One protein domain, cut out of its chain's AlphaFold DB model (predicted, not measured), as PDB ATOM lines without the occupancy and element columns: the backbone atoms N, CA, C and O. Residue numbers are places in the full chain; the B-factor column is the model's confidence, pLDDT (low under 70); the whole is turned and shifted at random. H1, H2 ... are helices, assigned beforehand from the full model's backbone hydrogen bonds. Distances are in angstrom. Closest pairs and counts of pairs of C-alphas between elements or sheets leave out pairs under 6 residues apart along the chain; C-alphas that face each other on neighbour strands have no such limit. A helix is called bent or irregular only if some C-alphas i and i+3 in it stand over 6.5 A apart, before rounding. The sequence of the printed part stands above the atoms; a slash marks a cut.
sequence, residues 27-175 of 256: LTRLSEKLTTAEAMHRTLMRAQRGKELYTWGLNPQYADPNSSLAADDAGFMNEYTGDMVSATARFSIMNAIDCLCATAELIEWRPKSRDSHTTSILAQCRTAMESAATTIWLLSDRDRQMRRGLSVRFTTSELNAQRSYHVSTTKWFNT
ATOM      1  N   LEU A  27     254.948 300.952 207.832       87.31
ATOM      2  CA  LEU A  27     253.621 301.415 208.245       87.31
ATOM      3  C   LEU A  27     252.565 301.139 207.162       87.31
ATOM      4  O   LEU A  27     251.470 300.670 207.475       87.31
ATOM      5  N   THR A  28     252.909 301.368 205.891       89.62
ATOM      6  CA  THR A  28     252.023 301.095 204.749       89.62
ATOM      7  C   THR A  28     251.674 299.609 204.666       89.62
ATOM      8  O   THR A  28     250.494 299.255 204.659       89.62
ATOM      9  N   ARG A  29     252.669 298.714 204.725       83.19
ATOM     10  CA  ARG A  29     252.437 297.259 204.685       83.19
ATOM     11  C   ARG A  29     251.635 296.749 205.882       83.19
ATOM     12  O   ARG A  29     250.830 295.827 205.740       83.19
ATOM     13  N   LEU A  30     251.848 297.311 207.073       84.56
ATOM     14  CA  LEU A  30     251.053 296.972 208.257       84.56
ATOM     15  C   LEU A  30     249.595 297.417 208.095       84.56
ATOM     16  O   LEU A  30     248.688 296.646 208.415       84.56
ATOM     17  N   SER A  31     249.367 298.608 207.539       83.75
ATOM     18  CA  SER A  31     248.029 299.122 207.226       83.75
ATOM     19  C   SER A  31     247.297 298.248 206.196       83.75
ATOM     20  O   SER A  31     246.135 297.882 206.390       83.75
ATOM     21  N   GLU A  32     247.986 297.819 205.134       78.94
ATOM     22  CA  GLU A  32     247.444 296.898 204.124       78.94
ATOM     23  C   GLU A  32     247.078 295.533 204.723       78.94
ATOM     24  O   GLU A  32     245.997 294.992 204.454       78.94
ATOM     25  N   LYS A  33     247.948 294.980 205.577       74.56
ATOM     26  CA  LYS A  33     247.681 293.723 206.290       74.56
ATOM     27  C   LYS A  33     246.478 293.841 207.219       74.56
ATOM     28  O   LYS A  33     245.649 292.932 207.231       74.56
ATOM     29  N   LEU A  34     246.361 294.944 207.960       77.12
ATOM     30  CA  LEU A  34     245.220 295.196 208.836       77.12
ATOM     31  C   LEU A  34     243.919 295.290 208.029       77.12
ATOM     32  O   LEU A  34     242.960 294.581 208.324       77.12
ATOM     33  N   THR A  35     243.920 296.073 206.949       71.81
ATOM     34  CA  THR A  35     242.767 296.220 206.043       71.81
ATOM     35  C   THR A  35     242.330 294.871 205.468       71.81
ATOM     36  O   THR A  35     241.137 294.549 205.424       71.81
ATOM     37  N   THR A  36     243.298 294.045 205.066       67.88
ATOM     38  CA  THR A  36     243.049 292.693 204.555       67.88
ATOM     39  C   THR A  36     242.451 291.790 205.634       67.88
ATOM     40  O   THR A  36     241.454 291.110 205.383       67.88
ATOM     41  N   ALA A  37     243.006 291.810 206.849       68.19
ATOM     42  CA  ALA A  37     242.515 291.016 207.972       68.19
ATOM     43  C   ALA A  37     241.073 291.390 208.350       68.19
ATOM     44  O   ALA A  37     240.233 290.509 208.543       68.19
ATOM     45  N   GLU A  38     240.745 292.682 208.378       68.31
ATOM     46  CA  GLU A  38     239.382 293.150 208.626       68.31
ATOM     47  C   GLU A  38     238.405 292.720 207.525       68.31
ATOM     48  O   GLU A  38     237.290 292.276 207.814       68.31
ATOM     49  N   ALA A  39     238.804 292.826 206.254       64.62
ATOM     50  CA  ALA A  39     237.982 292.387 205.130       64.62
ATOM     51  C   ALA A  39     237.710 290.875 205.182       64.62
ATOM     52  O   ALA A  39     236.572 290.439 204.970       64.62
ATOM     53  N   MET A  40     238.724 290.079 205.529       66.88
ATOM     54  CA  MET A  40     238.579 288.638 205.740       66.88
ATOM     55  C   MET A  40     237.655 288.330 206.917       66.88
ATOM     56  O   MET A  40     236.755 287.502 206.778       66.88
ATOM     57  N   HIS A  41     237.809 289.029 208.042       69.06
ATOM     58  CA  HIS A  41     236.944 288.850 209.205       69.06
ATOM     59  C   HIS A  41     235.475 289.143 208.869       69.06
ATOM     60  O   HIS A  41     234.600 288.318 209.135       69.06
ATOM     61  N   ARG A  42     235.188 290.263 208.191       67.25
ATOM     62  CA  ARG A  42     233.825 290.586 207.728       67.25
ATOM     63  C   ARG A  42     233.264 289.519 206.788       67.25
ATOM     64  O   ARG A  42     232.085 289.187 206.877       67.25
ATOM     65  N   THR A  43     234.099 288.989 205.898       67.12
ATOM     66  CA  THR A  43     233.717 287.926 204.959       67.12
ATOM     67  C   THR A  43     233.333 286.647 205.702       67.12
ATOM     68  O   THR A  43     232.277 286.084 205.427       67.12
ATOM     69  N   LEU A  44     234.123 286.243 206.701       68.12
ATOM     70  CA  LEU A  44     233.838 285.080 207.546       68.12
ATOM     71  C   LEU A  44     232.542 285.248 208.345       68.12
ATOM     72  O   LEU A  44     231.713 284.345 208.360       68.12
ATOM     73  N   MET A  45     232.319 286.420 208.948       67.88
ATOM     74  CA  MET A  45     231.085 286.690 209.694       67.88
ATOM     75  C   MET A  45     229.840 286.624 208.798       67.88
ATOM     76  O   MET A  45     228.806 286.090 209.198       67.88
ATOM     77  N   ARG A  46     229.928 287.132 207.561       68.44
ATOM     78  CA  ARG A  46     228.830 287.059 206.581       68.44
ATOM     79  C   ARG A  46     228.588 285.632 206.093       68.44
ATOM     80  O   ARG A  46     227.436 285.220 206.002       68.44
ATOM     81  N   ALA A  47     229.655 284.883 205.825       70.94
ATOM     82  CA  ALA A  47     229.586 283.472 205.462       70.94
ATOM     83  C   ALA A  47     228.911 282.637 206.560       70.94
ATOM     84  O   ALA A  47     227.988 281.875 206.279       70.94
ATOM     85  N   GLN A  48     229.300 282.847 207.820       73.25
ATOM     86  CA  GLN A  48     228.713 282.146 208.957       73.25
ATOM     87  C   GLN A  48     227.210 282.421 209.086       73.25
ATOM     88  O   GLN A  48     226.435 281.494 209.302       73.25
ATOM     89  N   ARG A  49     226.783 283.668 208.866       69.44
ATOM     90  CA  ARG A  49     225.357 284.020 208.835       69.44
ATOM     91  C   ARG A  49     224.605 283.344 207.685       69.44
ATOM     92  O   ARG A  49     223.462 282.945 207.857       69.44
ATOM     93  N   GLY A  50     225.235 283.190 206.520       66.69
ATOM     94  CA  GLY A  50     224.680 282.389 205.424       66.69
ATOM     95  C   GLY A  50     224.475 280.926 205.832       66.69
ATOM     96  O   GLY A  50     223.418 280.358 205.577       66.69
ATOM     97  N   LYS A  51     225.443 280.349 206.555       73.44
ATOM     98  CA  LYS A  51     225.406 278.966 207.062       73.44
ATOM     99  C   LYS A  51     224.284 278.716 208.076       73.44
ATOM    100  O   LYS A  51     223.777 277.602 208.155       73.44
ATOM    101  N   GLU A  52     223.836 279.732 208.814       74.75
ATOM    102  CA  GLU A  52     222.666 279.622 209.706       74.75
ATOM    103  C   GLU A  52     221.375 279.272 208.941       74.75
ATOM    104  O   GLU A  52     220.463 278.666 209.505       74.75
ATOM    105  N   LEU A  53     221.308 279.596 207.645       70.88
ATOM    106  CA  LEU A  53     220.169 279.283 206.779       70.88
ATOM    107  C   LEU A  53     220.184 277.834 206.270       70.88
ATOM    108  O   LEU A  53     219.206 277.395 205.668       70.88
ATOM    109  N   TYR A  54     221.242 277.064 206.537       74.00
ATOM    110  CA  TYR A  54     221.398 275.691 206.050       74.00
ATOM    111  C   TYR A  54     220.217 274.789 206.430       74.00
ATOM    112  O   TYR A  54     219.651 274.088 205.591       74.00
ATOM    113  N   THR A  55     219.765 274.875 207.684       73.94
ATOM    114  CA  THR A  55     218.606 274.113 208.171       73.94
ATOM    115  C   THR A  55     217.329 274.451 207.402       73.94
ATOM    116  O   THR A  55     216.477 273.582 207.222       73.94
ATOM    117  N   TRP A  56     217.200 275.694 206.932       67.75
ATOM    118  CA  TRP A  56     216.063 276.149 206.137       67.75
ATOM    119  C   TRP A  56     216.112 275.588 204.712       67.75
ATOM    120  O   TRP A  56     215.092 275.136 204.202       67.75
ATOM    121  N   GLY A  57     217.299 275.543 204.096       63.16
ATOM    122  CA  GLY A  57     217.504 274.897 202.796       63.16
ATOM    123  C   GLY A  57     217.198 273.394 202.824       63.16
ATOM    124  O   GLY A  57     216.549 272.881 201.914       63.16
ATOM    125  N   LEU A  58     217.589 272.702 203.901       71.44
ATOM    126  CA  LEU A  58     217.299 271.275 204.098       71.44
ATOM    127  C   LEU A  58     215.831 270.973 204.414       71.44
ATOM    128  O   LEU A  58     215.353 269.882 204.105       71.44
ATOM    129  N   ASN A  59     215.124 271.912 205.046       75.69
ATOM    130  CA  ASN A  59     213.736 271.743 205.471       75.69
ATOM    131  C   ASN A  59     212.871 272.854 204.864       75.69
ATOM    132  O   ASN A  59     212.567 273.840 205.553       75.69
ATOM    133  N   PRO A  60     212.466 272.707 203.587       70.44
ATOM    134  CA  PRO A  60     211.692 273.716 202.885       70.44
ATOM    135  C   PRO A  60     210.422 274.071 203.657       70.44
ATOM    136  O   PRO A  60     209.618 273.198 203.991       70.44
ATOM    137  N   GLN A  61     210.227 275.359 203.930       74.56
ATOM    138  CA  GLN A  61     209.050 275.831 204.653       74.56
ATOM    139  C   GLN A  61     207.875 276.000 203.691       74.56
ATOM    140  O   GLN A  61     207.948 276.739 202.701       74.56
ATOM    141  N   TYR A  62     206.784 275.295 203.973       79.44
ATOM    142  CA  TYR A  62     205.549 275.425 203.211       79.44
ATOM    143  C   TYR A  62     204.807 276.705 203.590       79.44
ATOM    144  O   TYR A  62     204.998 277.251 204.676       79.44
ATOM    145  N   ALA A  63     203.978 277.205 202.669       80.81
ATOM    146  CA  ALA A  63     203.132 278.350 202.972       80.81
ATOM    147  C   ALA A  63     202.171 277.978 204.109       80.81
ATOM    148  O   ALA A  63     201.560 276.909 204.075       80.81
ATOM    149  N   ASP A  64     202.029 278.861 205.099       82.88
ATOM    150  CA  ASP A  64     200.999 278.709 206.128       82.88
ATOM    151  C   ASP A  64     199.626 278.634 205.430       82.88
ATOM    152  O   ASP A  64     199.342 279.510 204.603       82.88
ATOM    153  N   PRO A  65     198.778 277.629 205.726       82.62
ATOM    154  CA  PRO A  65     197.453 277.487 205.119       82.62
ATOM    155  C   PRO A  65     196.568 278.737 205.214       82.62
ATOM    156  O   PRO A  65     195.712 278.947 204.359       82.62
ATOM    157  N   ASN A  66     196.783 279.584 206.225       84.62
ATOM    158  CA  ASN A  66     196.036 280.822 206.445       84.62
ATOM    159  C   ASN A  66     196.711 282.060 205.827       84.62
ATOM    160  O   ASN A  66     196.224 283.181 205.986       84.62
ATOM    161  N   SER A  67     197.844 281.894 205.143       83.62
ATOM    162  CA  SER A  67     198.568 283.001 204.517       83.62
ATOM    163  C   SER A  67     197.942 283.442 203.193       83.62
ATOM    164  O   SER A  67     197.296 282.670 202.479       83.62
ATOM    165  N   SER A  68     198.229 284.688 202.798       82.81
ATOM    166  CA  SER A  68     197.901 285.168 201.449       82.81
ATOM    167  C   SER A  68     198.526 284.293 200.360       82.81
ATOM    168  O   SER A  68     197.931 284.155 199.299       82.81
ATOM    169  N   LEU A  69     199.694 283.699 200.624       80.81
ATOM    170  CA  LEU A  69     200.411 282.862 199.670       80.81
ATOM    171  C   LEU A  69     199.686 281.527 199.426       80.81
ATOM    172  O   LEU A  69     199.506 281.139 198.278       80.81
ATOM    173  N   ALA A  70     199.176 280.874 200.476       84.25
ATOM    174  CA  ALA A  70     198.333 279.683 200.319       84.25
ATOM    175  C   ALA A  70     197.025 280.000 199.573       84.25
ATOM    176  O   ALA A  70     196.555 279.221 198.743       84.25
ATOM    177  N   ALA A  71     196.458 281.184 199.810       85.88
ATOM    178  CA  ALA A  71     195.273 281.635 199.093       85.88
ATOM    179  C   ALA A  71     195.549 281.980 197.612       85.88
ATOM    180  O   ALA A  71     194.621 281.975 196.797       85.88
ATOM    181  N   ASP A  72     196.800 282.269 197.246       86.50
ATOM    182  CA  ASP A  72     197.207 282.441 195.850       86.50
ATOM    183  C   ASP A  72     197.271 281.105 195.113       86.50
ATOM    184  O   ASP A  72     196.929 281.058 193.936       86.50
ATOM    185  N   ASP A  73     197.591 280.017 195.798       85.12
ATOM    186  CA  ASP A  73     197.608 278.671 195.224       85.12
ATOM    187  C   ASP A  73     196.216 278.021 195.175       85.12
ATOM    188  O   ASP A  73     195.907 277.249 194.269       85.12
ATOM    189  N   ALA A  74     195.320 278.398 196.092       88.69
ATOM    190  CA  ALA A  74     193.971 277.845 196.164       88.69
ATOM    191  C   ALA A  74     193.202 277.968 194.830       88.69
ATOM    192  O   ALA A  74     192.865 279.066 194.365       88.69
ATOM    193  N   GLY A  75     192.894 276.810 194.232       84.56
ATOM    194  CA  GLY A  75     192.123 276.718 192.990       84.56
ATOM    195  C   GLY A  75     192.876 277.195 191.747       84.56
ATOM    196  O   GLY A  75     192.232 277.511 190.748       84.56
ATOM    197  N   PHE A  76     194.204 277.313 191.803       83.44
ATOM    198  CA  PHE A  76     195.024 277.841 190.719       83.44
ATOM    199  C   PHE A  76     196.002 276.791 190.202       83.44
ATOM    200  O   PHE A  76     196.871 276.332 190.936       83.44
ATOM    201  N   MET A  77     195.886 276.448 188.912       73.94
ATOM    202  CA  MET A  77     196.761 275.466 188.252       73.94
ATOM    203  C   MET A  77     196.784 274.111 188.993       73.94
ATOM    204  O   MET A  77     197.824 273.454 189.094       73.94
ATOM    205  N   ASN A  78     195.630 273.697 189.532       75.88
ATOM    206  CA  ASN A  78     195.467 272.457 190.299       75.88
ATOM    207  C   ASN A  78     195.737 271.205 189.454       75.88
ATOM    208  O   ASN A  78     196.111 270.167 189.990       75.88
ATOM    209  N   GLU A  79     195.538 271.298 188.142       62.91
ATOM    210  CA  GLU A  79     195.851 270.249 187.177       62.91
ATOM    211  C   GLU A  79     197.361 270.044 186.964       62.91
ATOM    212  O   GLU A  79     197.754 269.073 186.324       62.91
ATOM    213  N   TYR A  80     198.198 270.935 187.507       63.06
ATOM    214  CA  TYR A  80     199.652 270.802 187.528       63.06
ATOM    215  C   TYR A  80     200.120 270.470 188.947       63.06
ATOM    216  O   TYR A  80     200.116 269.308 189.347       63.06
ATOM    217  N   THR A  81     200.523 271.475 189.726       65.69
ATOM    218  CA  THR A  81     201.075 271.263 191.072       65.69
ATOM    219  C   THR A  81     200.135 271.722 192.181       65.69
ATOM    220  O   THR A  81     200.251 271.240 193.304       65.69
ATOM    221  N   GLY A  82     199.184 272.618 191.884       72.12
ATOM    222  CA  GLY A  82     198.275 273.204 192.878       72.12
ATOM    223  C   GLY A  82     198.958 274.088 193.929       72.12
ATOM    224  O   GLY A  82     198.279 274.597 194.811       72.12
ATOM    225  N   ASP A  83     200.277 274.276 193.837       78.38
ATOM    226  CA  ASP A  83     201.105 275.130 194.694       78.38
ATOM    227  C   ASP A  83     201.989 276.078 193.862       78.38
ATOM    228  O   ASP A  83     203.082 276.462 194.268       78.38
ATOM    229  N   MET A  84     201.530 276.434 192.660       83.56
ATOM    230  CA  MET A  84     202.325 277.095 191.623       83.56
ATOM    231  C   MET A  84     203.060 278.356 192.105       83.56
ATOM    232  O   MET A  84     204.238 278.548 191.798       83.56
ATOM    233  N   VAL A  85     202.384 279.235 192.845       83.38
ATOM    234  CA  VAL A  85     202.945 280.501 193.334       83.38
ATOM    235  C   VAL A  85     203.894 280.230 194.496       83.38
ATOM    236  O   VAL A  85     205.040 280.692 194.472       83.38
ATOM    237  N   SER A  86     203.465 279.452 195.499       83.31
ATOM    238  CA  SER A  86     204.316 279.183 196.663       83.31
ATOM    239  C   SER A  86     205.531 278.326 196.326       83.31
ATOM    240  O   SER A  86     206.606 278.594 196.856       83.31
ATOM    241  N   ALA A  87     205.412 277.347 195.429       82.88
ATOM    242  CA  ALA A  87     206.514 276.504 194.983       82.88
ATOM    243  C   ALA A  87     207.537 277.287 194.162       82.88
ATOM    244  O   ALA A  87     208.732 277.144 194.408       82.88
ATOM    245  N   THR A  88     207.091 278.149 193.241       80.38
ATOM    246  CA  THR A  88     208.004 278.974 192.432       80.38
ATOM    247  C   THR A  88     208.813 279.915 193.321       80.38
ATOM    248  O   THR A  88     210.039 279.953 193.233       80.38
ATOM    249  N   ALA A  89     208.145 280.616 194.243       81.12
ATOM    250  CA  ALA A  89     208.821 281.497 195.187       81.12
ATOM    251  C   ALA A  89     209.752 280.719 196.132       81.12
ATOM    252  O   ALA A  89     210.903 281.114 196.315       81.12
ATOM    253  N   ARG A  90     209.283 279.594 196.696       83.38
ATOM    254  CA  ARG A  90     210.069 278.728 197.593       83.38
ATOM    255  C   ARG A  90     211.322 278.209 196.901       83.38
ATOM    256  O   ARG A  90     212.393 278.235 197.496       83.38
ATOM    257  N   PHE A  91     211.197 277.771 195.655       84.75
ATOM    258  CA  PHE A  91     212.320 277.272 194.881       84.75
ATOM    259  C   PHE A  91     213.410 278.338 194.711       84.75
ATOM    260  O   PHE A  91     214.577 278.078 195.004       84.75
ATOM    261  N   SER A  92     213.036 279.556 194.313       80.69
ATOM    262  CA  SER A  92     213.991 280.653 194.145       80.69
ATOM    263  C   SER A  92     214.720 280.992 195.449       80.69
ATOM    264  O   SER A  92     215.945 281.100 195.461       80.69
ATOM    265  N   ILE A  93     214.019 281.096 196.578       78.56
ATOM    266  CA  ILE A  93     214.686 281.410 197.848       78.56
ATOM    267  C   ILE A  93     215.533 280.239 198.377       78.56
ATOM    268  O   ILE A  93     216.588 280.472 198.963       78.56
ATOM    269  N   MET A  94     215.140 278.986 198.115       83.69
ATOM    270  CA  MET A  94     215.972 277.816 198.416       83.69
ATOM    271  C   MET A  94     217.274 277.843 197.618       83.69
ATOM    272  O   MET A  94     218.335 277.644 198.200       83.69
ATOM    273  N   ASN A  95     217.211 278.154 196.319       83.88
ATOM    274  CA  ASN A  95     218.402 278.297 195.483       83.88
ATOM    275  C   ASN A  95     219.320 279.419 195.993       83.88
ATOM    276  O   ASN A  95     220.543 279.275 196.004       83.88
ATOM    277  N   ALA A  96     218.735 280.523 196.472       77.50
ATOM    278  CA  ALA A  96     219.510 281.600 197.073       77.50
ATOM    279  C   ALA A  96     220.266 281.138 198.326       77.50
ATOM    280  O   ALA A  96     221.449 281.432 198.486       77.50
ATOM    281  N   ILE A  97     219.583 280.401 199.198       80.19
ATOM    282  CA  ILE A  97     220.151 279.882 200.443       80.19
ATOM    283  C   ILE A  97     221.225 278.835 200.173       80.19
ATOM    284  O   ILE A  97     222.276 278.891 200.808       80.19
ATOM    285  N   ASP A  98     221.001 277.938 199.217       87.00
ATOM    286  CA  ASP A  98     221.982 276.925 198.826       87.00
ATOM    287  C   ASP A  98     223.279 277.574 198.322       87.00
ATOM    288  O   ASP A  98     224.365 277.261 198.807       87.00
ATOM    289  N   CYS A  99     223.170 278.596 197.467       82.94
ATOM    290  CA  CYS A  99     224.323 279.367 197.004       82.94
ATOM    291  C   CYS A  99     225.084 280.051 198.156       82.94
ATOM    292  O   CYS A  99     226.316 280.055 198.165       82.94
ATOM    293  N   LEU A 100     224.373 280.611 199.143       78.62
ATOM    294  CA  LEU A 100     224.996 281.218 200.326       78.62
ATOM    295  C   LEU A 100     225.691 280.177 201.213       78.62
ATOM    296  O   LEU A 100     226.783 280.444 201.722       78.62
ATOM    297  N   CYS A 101     225.090 278.998 201.384       84.19
ATOM    298  CA  CYS A 101     225.684 277.895 202.139       84.19
ATOM    299  C   CYS A 101     226.945 277.374 201.441       84.19
ATOM    300  O   CYS A 101     227.996 277.281 202.075       84.19
ATOM    301  N   ALA A 102     226.884 277.146 200.127       87.19
ATOM    302  CA  ALA A 102     228.033 276.741 199.325       87.19
ATOM    303  C   ALA A 102     229.163 277.784 199.372       87.19
ATOM    304  O   ALA A 102     230.336 277.433 199.497       87.19
ATOM    305  N   THR A 103     228.824 279.079 199.365       80.25
ATOM    306  CA  THR A 103     229.815 280.156 199.510       80.25
ATOM    307  C   THR A 103     230.504 280.083 200.869       80.25
ATOM    308  O   THR A 103     231.722 280.255 200.955       80.25
ATOM    309  N   ALA A 104     229.749 279.802 201.934       82.50
ATOM    310  CA  ALA A 104     230.306 279.657 203.271       82.50
ATOM    311  C   ALA A 104     231.268 278.465 203.369       82.50
ATOM    312  O   ALA A 104     232.360 278.613 203.919       82.50
ATOM    313  N   GLU A 105     230.909 277.325 202.777       90.38
ATOM    314  CA  GLU A 105     231.776 276.145 202.706       90.38
ATOM    315  C   GLU A 105     233.062 276.420 201.917       90.38
ATOM    316  O   GLU A 105     234.155 276.072 202.369       90.38
ATOM    317  N   LEU A 106     232.967 277.111 200.774       84.31
ATOM    318  CA  LEU A 106     234.137 277.498 199.984       84.31
ATOM    319  C   LEU A 106     235.068 278.428 200.764       84.31
ATOM    320  O   LEU A 106     236.284 278.241 200.726       84.31
ATOM    321  N   ILE A 107     234.519 279.411 201.485       80.50
ATOM    322  CA  ILE A 107     235.297 280.335 202.324       80.50
ATOM    323  C   ILE A 107     235.998 279.580 203.460       80.50
ATOM    324  O   ILE A 107     237.184 279.818 203.698       80.50
ATOM    325  N   GLU A 108     235.302 278.654 204.124       87.50
ATOM    326  CA  GLU A 108     235.857 277.797 205.178       87.50
ATOM    327  C   GLU A 108     236.973 276.878 204.644       87.50
ATOM    328  O   GLU A 108     237.955 276.610 205.338       87.50
ATOM    329  N   TRP A 109     236.865 276.437 203.387       88.25
ATOM    330  CA  TRP A 109     237.832 275.546 202.747       88.25
ATOM    331  C   TRP A 109     239.111 276.246 202.247       88.25
ATOM    332  O   TRP A 109     240.141 275.581 202.099       88.25
ATOM    333  N   ARG A 110     239.106 277.576 202.055       84.00
ATOM    334  CA  ARG A 110     240.252 278.359 201.525       84.00
ATOM    335  C   ARG A 110     241.611 278.046 202.175       84.00
ATOM    336  O   ARG A 110     242.579 277.859 201.435       84.00
ATOM    337  N   PRO A 111     241.745 277.954 203.518       82.38
ATOM    338  CA  PRO A 111     243.039 277.671 204.143       82.38
ATOM    339  C   PRO A 111     243.594 276.289 203.773       82.38
ATOM    340  O   PRO A 111     244.809 276.093 203.767       82.38
ATOM    341  N   LYS A 112     242.709 275.332 203.464       86.56
ATOM    342  CA  LYS A 112     243.067 273.955 203.110       86.56
ATOM    343  C   LYS A 112     243.337 273.807 201.614       86.56
ATOM    344  O   LYS A 112     244.314 273.158 201.252       86.56
ATOM    345  N   SER A 113     242.528 274.426 200.752       86.06
ATOM    346  CA  SER A 113     242.738 274.379 199.296       86.06
ATOM    347  C   SER A 113     243.922 275.215 198.821       86.06
ATOM    348  O   SER A 113     244.462 274.923 197.760       86.06
ATOM    349  N   ARG A 114     244.300 276.270 199.563       81.56
ATOM    350  CA  ARG A 114     245.206 277.342 199.096       81.56
ATOM    351  C   ARG A 114     244.711 278.054 197.827       81.56
ATOM    352  O   ARG A 114     245.477 278.762 197.181       81.56
ATOM    353  N   ASP A 115     243.430 277.899 197.508       75.94
ATOM    354  CA  ASP A 115     242.734 278.594 196.429       75.94
ATOM    355  C   ASP A 115     241.747 279.593 197.038       75.94
ATOM    356  O   ASP A 115     241.051 279.297 198.012       75.94
ATOM    357  N   SER A 116     241.700 280.785 196.455       72.88
ATOM    358  CA  SER A 116     240.756 281.838 196.809       72.88
ATOM    359  C   SER A 116     239.309 281.487 196.450       72.88
ATOM    360  O   SER A 116     238.392 282.049 197.055       72.88
ATOM    361  N   HIS A 117     239.080 280.597 195.474       75.75
ATOM    362  CA  HIS A 117     237.749 280.281 194.934       75.75
ATOM    363  C   HIS A 117     236.963 281.532 194.510       75.75
ATOM    364  O   HIS A 117     235.736 281.563 194.585       75.75
ATOM    365  N   THR A 118     237.668 282.601 194.121       72.50
ATOM    366  CA  THR A 118     237.073 283.935 193.936       72.50
ATOM    367  C   THR A 118     235.956 283.915 192.898       72.50
ATOM    368  O   THR A 118     234.867 284.407 193.175       72.50
ATOM    369  N   THR A 119     236.182 283.283 191.745       71.50
ATOM    370  CA  THR A 119     235.176 283.174 190.680       71.50
ATOM    371  C   THR A 119     233.930 282.420 191.140       71.50
ATOM    372  O   THR A 119     232.820 282.909 190.949       71.50
ATOM    373  N   SER A 120     234.098 281.272 191.800       77.38
ATOM    374  CA  SER A 120     232.978 280.465 192.301       77.38
ATOM    375  C   SER A 120     232.168 281.210 193.357       77.38
ATOM    376  O   SER A 120     230.941 281.209 193.307       77.38
ATOM    377  N   ILE A 121     232.844 281.903 194.274       75.19
ATOM    378  CA  ILE A 121     232.195 282.701 195.318       75.19
ATOM    379  C   ILE A 121     231.418 283.872 194.708       75.19
ATOM    380  O   ILE A 121     230.281 284.115 195.105       75.19
ATOM    381  N   LEU A 122     231.979 284.573 193.716       72.19
ATOM    382  CA  LEU A 122     231.278 285.663 193.031       72.19
ATOM    383  C   LEU A 122     230.059 285.157 192.253       72.19
ATOM    384  O   LEU A 122     228.991 285.762 192.339       72.19
ATOM    385  N   ALA A 123     230.201 284.036 191.541       75.94
ATOM    386  CA  ALA A 123     229.105 283.412 190.808       75.94
ATOM    387  C   ALA A 123     227.960 283.010 191.751       75.94
ATOM    388  O   ALA A 123     226.817 283.394 191.523       75.94
ATOM    389  N   GLN A 124     228.268 282.330 192.858       80.00
ATOM    390  CA  GLN A 124     227.270 281.930 193.852       80.00
ATOM    391  C   GLN A 124     226.603 283.132 194.529       80.00
ATOM    392  O   GLN A 124     225.381 283.157 194.654       80.00
ATOM    393  N   CYS A 125     227.361 284.165 194.915       74.19
ATOM    394  CA  CYS A 125     226.782 285.396 195.469       74.19
ATOM    395  C   CYS A 125     225.817 286.059 194.483       74.19
ATOM    396  O   CYS A 125     224.747 286.523 194.878       74.19
ATOM    397  N   ARG A 126     226.176 286.091 193.195       77.88
ATOM    398  CA  ARG A 126     225.307 286.626 192.152       77.88
ATOM    399  C   ARG A 126     224.023 285.816 192.023       77.88
ATOM    400  O   ARG A 126     222.944 286.397 192.105       77.88
ATOM    401  N   THR A 127     224.131 284.498 191.889       80.56
ATOM    402  CA  THR A 127     222.967 283.609 191.809       80.56
ATOM    403  C   THR A 127     222.082 283.743 193.046       80.56
ATOM    404  O   THR A 127     220.856 283.769 192.920       80.56
ATOM    405  N   ALA A 128     222.676 283.909 194.231       76.38
ATOM    406  CA  ALA A 128     221.936 284.155 195.459       76.38
ATOM    407  C   ALA A 128     221.134 285.460 195.407       76.38
ATOM    408  O   ALA A 128     219.942 285.458 195.721       76.38
ATOM    409  N   MET A 129     221.755 286.559 194.968       72.31
ATOM    410  CA  MET A 129     221.078 287.849 194.812       72.31
ATOM    411  C   MET A 129     219.945 287.781 193.786       72.31
ATOM    412  O   MET A 129     218.838 288.226 194.077       72.31
ATOM    413  N   GLU A 130     220.188 287.191 192.617       74.19
ATOM    414  CA  GLU A 130     219.189 287.063 191.550       74.19
ATOM    415  C   GLU A 130     218.002 286.200 191.988       74.19
ATOM    416  O   GLU A 130     216.843 286.553 191.756       74.19
ATOM    417  N   SER A 131     218.266 285.101 192.693       78.44
ATOM    418  CA  SER A 131     217.220 284.190 193.170       78.44
ATOM    419  C   SER A 131     216.407 284.803 194.323       78.44
ATOM    420  O   SER A 131     215.180 284.673 194.373       78.44
ATOM    421  N   ALA A 132     217.056 285.557 195.217       70.00
ATOM    422  CA  ALA A 132     216.366 286.324 196.253       70.00
ATOM    423  C   ALA A 132     215.515 287.455 195.650       70.00
ATOM    424  O   ALA A 132     214.342 287.597 195.999       70.00
ATOM    425  N   ALA A 133     216.065 288.217 194.699       65.56
ATOM    426  CA  ALA A 133     215.348 289.274 193.989       65.56
ATOM    427  C   ALA A 133     214.145 288.722 193.215       65.56
ATOM    428  O   ALA A 133     213.071 289.315 193.255       65.56
ATOM    429  N   THR A 134     214.292 287.552 192.586       76.56
ATOM    430  CA  THR A 134     213.191 286.839 191.925       76.56
ATOM    431  C   THR A 134     212.069 286.530 192.910       76.56
ATOM    432  O   THR A 134     210.910 286.821 192.630       76.56
ATOM    433  N   THR A 135     212.405 286.010 194.094       74.56
ATOM    434  CA  THR A 135     211.415 285.728 195.148       74.56
ATOM    435  C   THR A 135     210.673 286.998 195.567       74.56
ATOM    436  O   THR A 135     209.445 287.000 195.645       74.56
ATOM    437  N   ILE A 136     211.406 288.092 195.807       70.12
ATOM    438  CA  ILE A 136     210.816 289.386 196.173       70.12
ATOM    439  C   ILE A 136     209.893 289.870 195.059       70.12
ATOM    440  O   ILE A 136     208.753 290.220 195.331       70.12
ATOM    441  N   TRP A 137     210.353 289.852 193.810       74.31
ATOM    442  CA  TRP A 137     209.580 290.295 192.655       74.31
ATOM    443  C   TRP A 137     208.274 289.507 192.500       74.31
ATOM    444  O   TRP A 137     207.211 290.127 192.429       74.31
ATOM    445  N   LEU A 138     208.335 288.169 192.555       69.12
ATOM    446  CA  LEU A 138     207.171 287.276 192.477       69.12
ATOM    447  C   LEU A 138     206.109 287.589 193.542       69.12
ATOM    448  O   LEU A 138     204.914 287.468 193.272       69.12
ATOM    449  N   LEU A 139     206.539 287.989 194.742       76.56
ATOM    450  CA  LEU A 139     205.665 288.196 195.900       76.56
ATOM    451  C   LEU A 139     205.353 289.672 196.203       76.56
ATOM    452  O   LEU A 139     204.534 289.947 197.078       76.56
ATOM    453  N   SER A 140     205.996 290.617 195.510       71.00
ATOM    454  CA  SER A 140     205.956 292.050 195.844       71.00
ATOM    455  C   SER A 140     204.608 292.719 195.582       71.00
ATOM    456  O   SER A 140     204.240 293.659 196.293       71.00
ATOM    457  N   ASP A 141     203.871 292.256 194.571       71.69
ATOM    458  CA  ASP A 141     202.581 292.838 194.217       71.69
ATOM    459  C   ASP A 141     201.513 292.427 195.235       71.69
ATOM    460  O   ASP A 141     201.483 291.285 195.695       71.69
ATOM    461  N   ARG A 142     200.615 293.345 195.600       79.12
ATOM    462  CA  ARG A 142     199.522 293.067 196.543       79.12
ATOM    463  C   ARG A 142     198.355 292.350 195.875       79.12
ATOM    464  O   ARG A 142     197.631 291.629 196.566       79.12
ATOM    465  N   ASP A 143     198.193 292.494 194.565       78.69
ATOM    466  CA  ASP A 143     197.169 291.790 193.810       78.69
ATOM    467  C   ASP A 143     197.566 290.325 193.567       78.69
ATOM    468  O   ASP A 143     198.604 289.997 192.984       78.69
ATOM    469  N   ARG A 144     196.676 289.427 193.996       84.88
ATOM    470  CA  ARG A 144     196.786 287.981 193.794       84.88
ATOM    471  C   ARG A 144     196.910 287.614 192.321       84.88
ATOM    472  O   ARG A 144     197.696 286.728 191.989       84.88
ATOM    473  N   GLN A 145     196.125 288.235 191.440       84.44
ATOM    474  CA  GLN A 145     196.145 287.869 190.020       84.44
ATOM    475  C   GLN A 145     197.482 288.229 189.380       84.44
ATOM    476  O   GLN A 145     198.011 287.453 188.583       84.44
ATOM    477  N   MET A 146     198.075 289.347 189.800       76.56
ATOM    478  CA  MET A 146     199.415 289.737 189.381       76.56
ATOM    479  C   MET A 146     200.461 288.708 189.828       76.56
ATOM    480  O   MET A 146     201.179 288.177 188.983       76.56
ATOM    481  N   ARG A 147     200.491 288.319 191.113       81.94
ATOM    482  CA  ARG A 147     201.439 287.298 191.620       81.94
ATOM    483  C   ARG A 147     201.302 285.941 190.915       81.94
ATOM    484  O   ARG A 147     202.303 285.318 190.544       81.94
ATOM    485  N   ARG A 148     200.064 285.503 190.660       86.19
ATOM    486  CA  ARG A 148     199.752 284.308 189.852       86.19
ATOM    487  C   ARG A 148     200.304 284.425 188.433       86.19
ATOM    488  O   ARG A 148     200.992 283.522 187.956       86.19
ATOM    489  N   GLY A 149     200.038 285.554 187.778       75.88
ATOM    490  CA  GLY A 149     200.520 285.850 186.434       75.88
ATOM    491  C   GLY A 149     202.044 285.862 186.345       75.88
ATOM    492  O   GLY A 149     202.600 285.267 185.424       75.88
ATOM    493  N   LEU A 150     202.734 286.472 187.313       68.62
ATOM    494  CA  LEU A 150     204.198 286.466 187.379       68.62
ATOM    495  C   LEU A 150     204.761 285.048 187.519       68.62
ATOM    496  O   LEU A 150     205.690 284.697 186.797       68.62
ATOM    497  N   SER A 151     204.168 284.221 188.382       78.06
ATOM    498  CA  SER A 151     204.630 282.843 188.624       78.06
ATOM    499  C   SER A 151     204.471 281.951 187.387       78.06
ATOM    500  O   SER A 151     205.356 281.159 187.057       78.06
ATOM    501  N   VAL A 152     203.384 282.130 186.630       77.12
ATOM    502  CA  VAL A 152     203.192 281.446 185.340       77.12
ATOM    503  C   VAL A 152     204.162 281.972 184.289       77.12
ATOM    504  O   VAL A 152     204.753 281.186 183.554       77.12
ATOM    505  N   ARG A 153     204.366 283.292 184.207       69.44
ATOM    506  CA  ARG A 153     205.306 283.907 183.253       69.44
ATOM    507  C   ARG A 153     206.738 283.448 183.486       69.44
ATOM    508  O   ARG A 153     207.424 283.111 182.526       69.44
ATOM    509  N   PHE A 154     207.143 283.368 184.748       67.62
ATOM    510  CA  PHE A 154     208.444 282.854 185.157       67.62
ATOM    511  C   PHE A 154     208.675 281.414 184.677       67.62
ATOM    512  O   PHE A 154     209.769 281.063 184.254       67.62
ATOM    513  N   THR A 155     207.624 280.599 184.665       65.88
ATOM    514  CA  THR A 155     207.682 279.187 184.263       65.88
ATOM    515  C   THR A 155     207.167 278.936 182.846       65.88
ATOM    516  O   THR A 155     207.025 277.791 182.444       65.88
ATOM    517  N   THR A 156     206.889 279.973 182.049       61.88
ATOM    518  CA  THR A 156     206.128 279.828 180.793       61.88
ATOM    519  C   THR A 156     206.828 278.969 179.745       61.88
ATOM    520  O   THR A 156     206.160 278.187 179.075       61.88
ATOM    521  N   SER A 157     208.149 279.079 179.579       50.91
ATOM    522  CA  SER A 157     208.883 278.218 178.636       50.91
ATOM    523  C   SER A 157     208.788 276.742 179.037       50.91
ATOM    524  O   SER A 157     208.520 275.894 178.187       50.91
ATOM    525  N   GLU A 158     208.910 276.461 180.334       55.53
ATOM    526  CA  GLU A 158     208.796 275.123 180.920       55.53
ATOM    527  C   GLU A 158     207.362 274.580 180.824       55.53
ATOM    528  O   GLU A 158     207.135 273.482 180.318       55.53
ATOM    529  N   LEU A 159     206.370 275.381 181.217       56.19
ATOM    530  CA  LEU A 159     204.955 275.025 181.128       56.19
ATOM    531  C   LEU A 159     204.536 274.754 179.682       56.19
ATOM    532  O   LEU A 159     203.778 273.820 179.430       56.19
ATOM    533  N   ASN A 160     205.039 275.524 178.714       56.38
ATOM    534  CA  ASN A 160     204.737 275.309 177.300       56.38
ATOM    535  C   ASN A 160     205.348 274.004 176.769       56.38
ATOM    536  O   ASN A 160     204.688 273.300 175.995       56.38
ATOM    537  N   ALA A 161     206.564 273.651 177.193       56.31
ATOM    538  CA  ALA A 161     207.196 272.382 176.839       56.31
ATOM    539  C   ALA A 161     206.446 271.187 177.456       56.31
ATOM    540  O   ALA A 161     206.075 270.256 176.736       56.31
ATOM    541  N   GLN A 162     206.124 271.255 178.753       54.62
ATOM    542  CA  GLN A 162     205.348 270.225 179.454       54.62
ATOM    543  C   GLN A 162     203.958 270.049 178.846       54.62
ATOM    544  O   GLN A 162     203.532 268.933 178.557       54.62
ATOM    545  N   ARG A 163     203.258 271.155 178.569       62.28
ATOM    546  CA  ARG A 163     201.930 271.126 177.952       62.28
ATOM    547  C   ARG A 163     201.968 270.489 176.568       62.28
ATOM    548  O   ARG A 163     201.103 269.674 176.254       62.28
ATOM    549  N   SER A 164     202.974 270.815 175.761       61.44
ATOM    550  CA  SER A 164     203.149 270.223 174.431       61.44
ATOM    551  C   SER A 164     203.393 268.714 174.512       61.44
ATOM    552  O   SER A 164     202.775 267.956 173.763       61.44
ATOM    553  N   TYR A 165     204.223 268.272 175.462       65.12
ATOM    554  CA  TYR A 165     204.473 266.855 175.726       65.12
ATOM    555  C   TYR A 165     203.223 266.120 176.237       65.12
ATOM    556  O   TYR A 165     202.899 265.042 175.744       65.12
ATOM    557  N   HIS A 166     202.469 266.698 177.176       67.38
ATOM    558  CA  HIS A 166     201.231 266.093 177.679       67.38
ATOM    559  C   HIS A 166     200.185 265.948 176.576       67.38
ATOM    560  O   HIS A 166     199.564 264.893 176.456       67.38
ATOM    561  N   VAL A 167     200.007 266.978 175.743       72.00
ATOM    562  CA  VAL A 167     199.057 266.951 174.624       72.00
ATOM    563  C   VAL A 167     199.447 265.885 173.600       72.00
ATOM    564  O   VAL A 167     198.591 265.099 173.192       72.00
ATOM    565  N   SER A 168     200.720 265.817 173.199       70.19
ATOM    566  CA  SER A 168     201.178 264.822 172.222       70.19
ATOM    567  C   SER A 168     201.079 263.394 172.764       70.19
ATOM    568  O   SER A 168     200.594 262.503 172.066       70.19
ATOM    569  N   THR A 169     201.451 263.192 174.027       69.25
ATOM    570  CA  THR A 169     201.463 261.877 174.674       69.25
ATOM    571  C   THR A 169     200.049 261.380 174.969       69.25
ATOM    572  O   THR A 169     199.733 260.228 174.689       69.25
ATOM    573  N   THR A 170     199.145 262.260 175.415       77.25
ATOM    574  CA  THR A 170     197.714 261.938 175.563       77.25
ATOM    575  C   THR A 170     197.100 261.562 174.219       77.25
ATOM    576  O   THR A 170     196.376 260.573 174.115       77.25
ATOM    577  N   LYS A 171     197.413 262.320 173.157       80.88
ATOM    578  CA  LYS A 171     196.942 262.004 171.805       80.88
ATOM    579  C   LYS A 171     197.435 260.630 171.356       80.88
ATOM    580  O   LYS A 171     196.642 259.890 170.788       80.88
ATOM    581  N   TRP A 172     198.692 260.286 171.636       78.12
ATOM    582  CA  TRP A 172     199.261 258.971 171.338       78.12
ATOM    583  C   TRP A 172     198.535 257.843 172.084       78.12
ATOM    584  O   TRP A 172     198.057 256.914 171.437       78.12
ATOM    585  N   PHE A 173     198.348 257.962 173.402       78.62
ATOM    586  CA  PHE A 173     197.606 256.971 174.194       78.62
ATOM    587  C   PHE A 173     196.162 256.774 173.711       78.62
ATOM    588  O   PHE A 173     195.656 255.656 173.732       78.62
ATOM    589  N   ASN A 174     195.524 257.830 173.205       79.25
ATOM    590  CA  ASN A 174     194.164 257.768 172.670       79.25
ATOM    591  C   ASN A 174     194.070 257.202 171.239       79.25
ATOM    592  O   ASN A 174     192.958 257.026 170.744       79.25
ATOM    593  N   THR A 175     195.190 256.941 170.547       82.69
ATOM    594  CA  THR A 175     195.152 256.410 169.168       82.69
ATOM    595  C   THR A 175     194.819 254.924 169.078       82.69
ATOM    596  O   THR A 175     194.287 254.497 168.055       82.69
TER     597      THR A 175
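AT A GLANCE: This is residues 27 to 175 of the 256 residues of an uncharacterized protein of Mycolicibacterium neoaurum VKM Ac-1815D (UniProt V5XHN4). A long helical hairpin of H4 and H5 makes the core, with H6 folded back at the end where H4 begins and H5 ends, and the short H3 packed there beside it. H1 packs on H4 with its residues 44 to 51 and sticks out at one end with residues 27 to 39; at the opposite end residues 164 to 175, mostly H7, stick out as a second arm, and the short H2 packs on H4 away from H5. The printed part has 149 residues with seven named helices, H1 to H7 in order, and no named strand: all helix. It is loose, with a radius of gyration of the C-alphas of 21.3 A, and the two arms draw out its spans to 80 by 38 by 24 A.

HOW THE PARTS SIT: Start with H1, residues 27 to 51, whose residues 44 to 51 alone touch H4, residues 84 to 113; the closest C-alphas are those of Ala 47 and Ala 104, 4.5 A apart, and the two run opposite ways at a steep tilt of 40 degrees. H2, residues 54 to 58, touches H4 at Gly 57 and Met 94, closest C-alphas 5.5 A apart. H3, residues 68 to 73, touches H4 at Asp 73 and Val 85, closest C-alphas 6.0 A apart, only just about perpendicular at 72 degrees. H4 is the hub, touching five helices; it has a kink of 31 degrees near residue 107 and is irregular, with C-alphas 108 and 111 7.3 A apart. H5, residues 118 to 140, forms a hairpin with H4, opposite ways at a shallow tilt of 20 degrees; the C-alphas of Ala 96 and Ala 128 are closest, at 3.9 A. H6, residues 144 to 154, forms a hairpin with H5 at 34 degrees, shallow but only just, closest C-alphas Leu 138 and Arg 147, 5.8 A. H6 also touches H4, closest C-alphas Val 85 and Ser 151, 5.5 A. H7, residues 156 to 173, is close to H6 but not clearly touching, closest C-alphas Val 152 and Leu 159, 7.9 A. Every O i to N i+4 pair is within hydrogen-bond range in H1, H2, H3, H5, H6 and H7; in H4, 24 of 26 are.

IN THESE COORDINATES: Find C-alpha 27 at (253.621, 301.415, 208.245); from there H1 runs 36.1 A. H4 begins at C-alpha 84, (202.325, 277.095, 191.623), and spans 41.2 A; H5 spans 32.2 A. H7 spans 25.3 A and ends at C-alpha 173, (197.606, 256.971, 174.194).

THE WHOLE: The C-alphas of Leu 27 and Thr 175, the two farthest apart, are 83.5 A apart. The printed part has no cut, and no link is long. Mean pLDDT of the printed part is 75.8; 36 residues are under 70, among them 36 to 46 and 153 to 166.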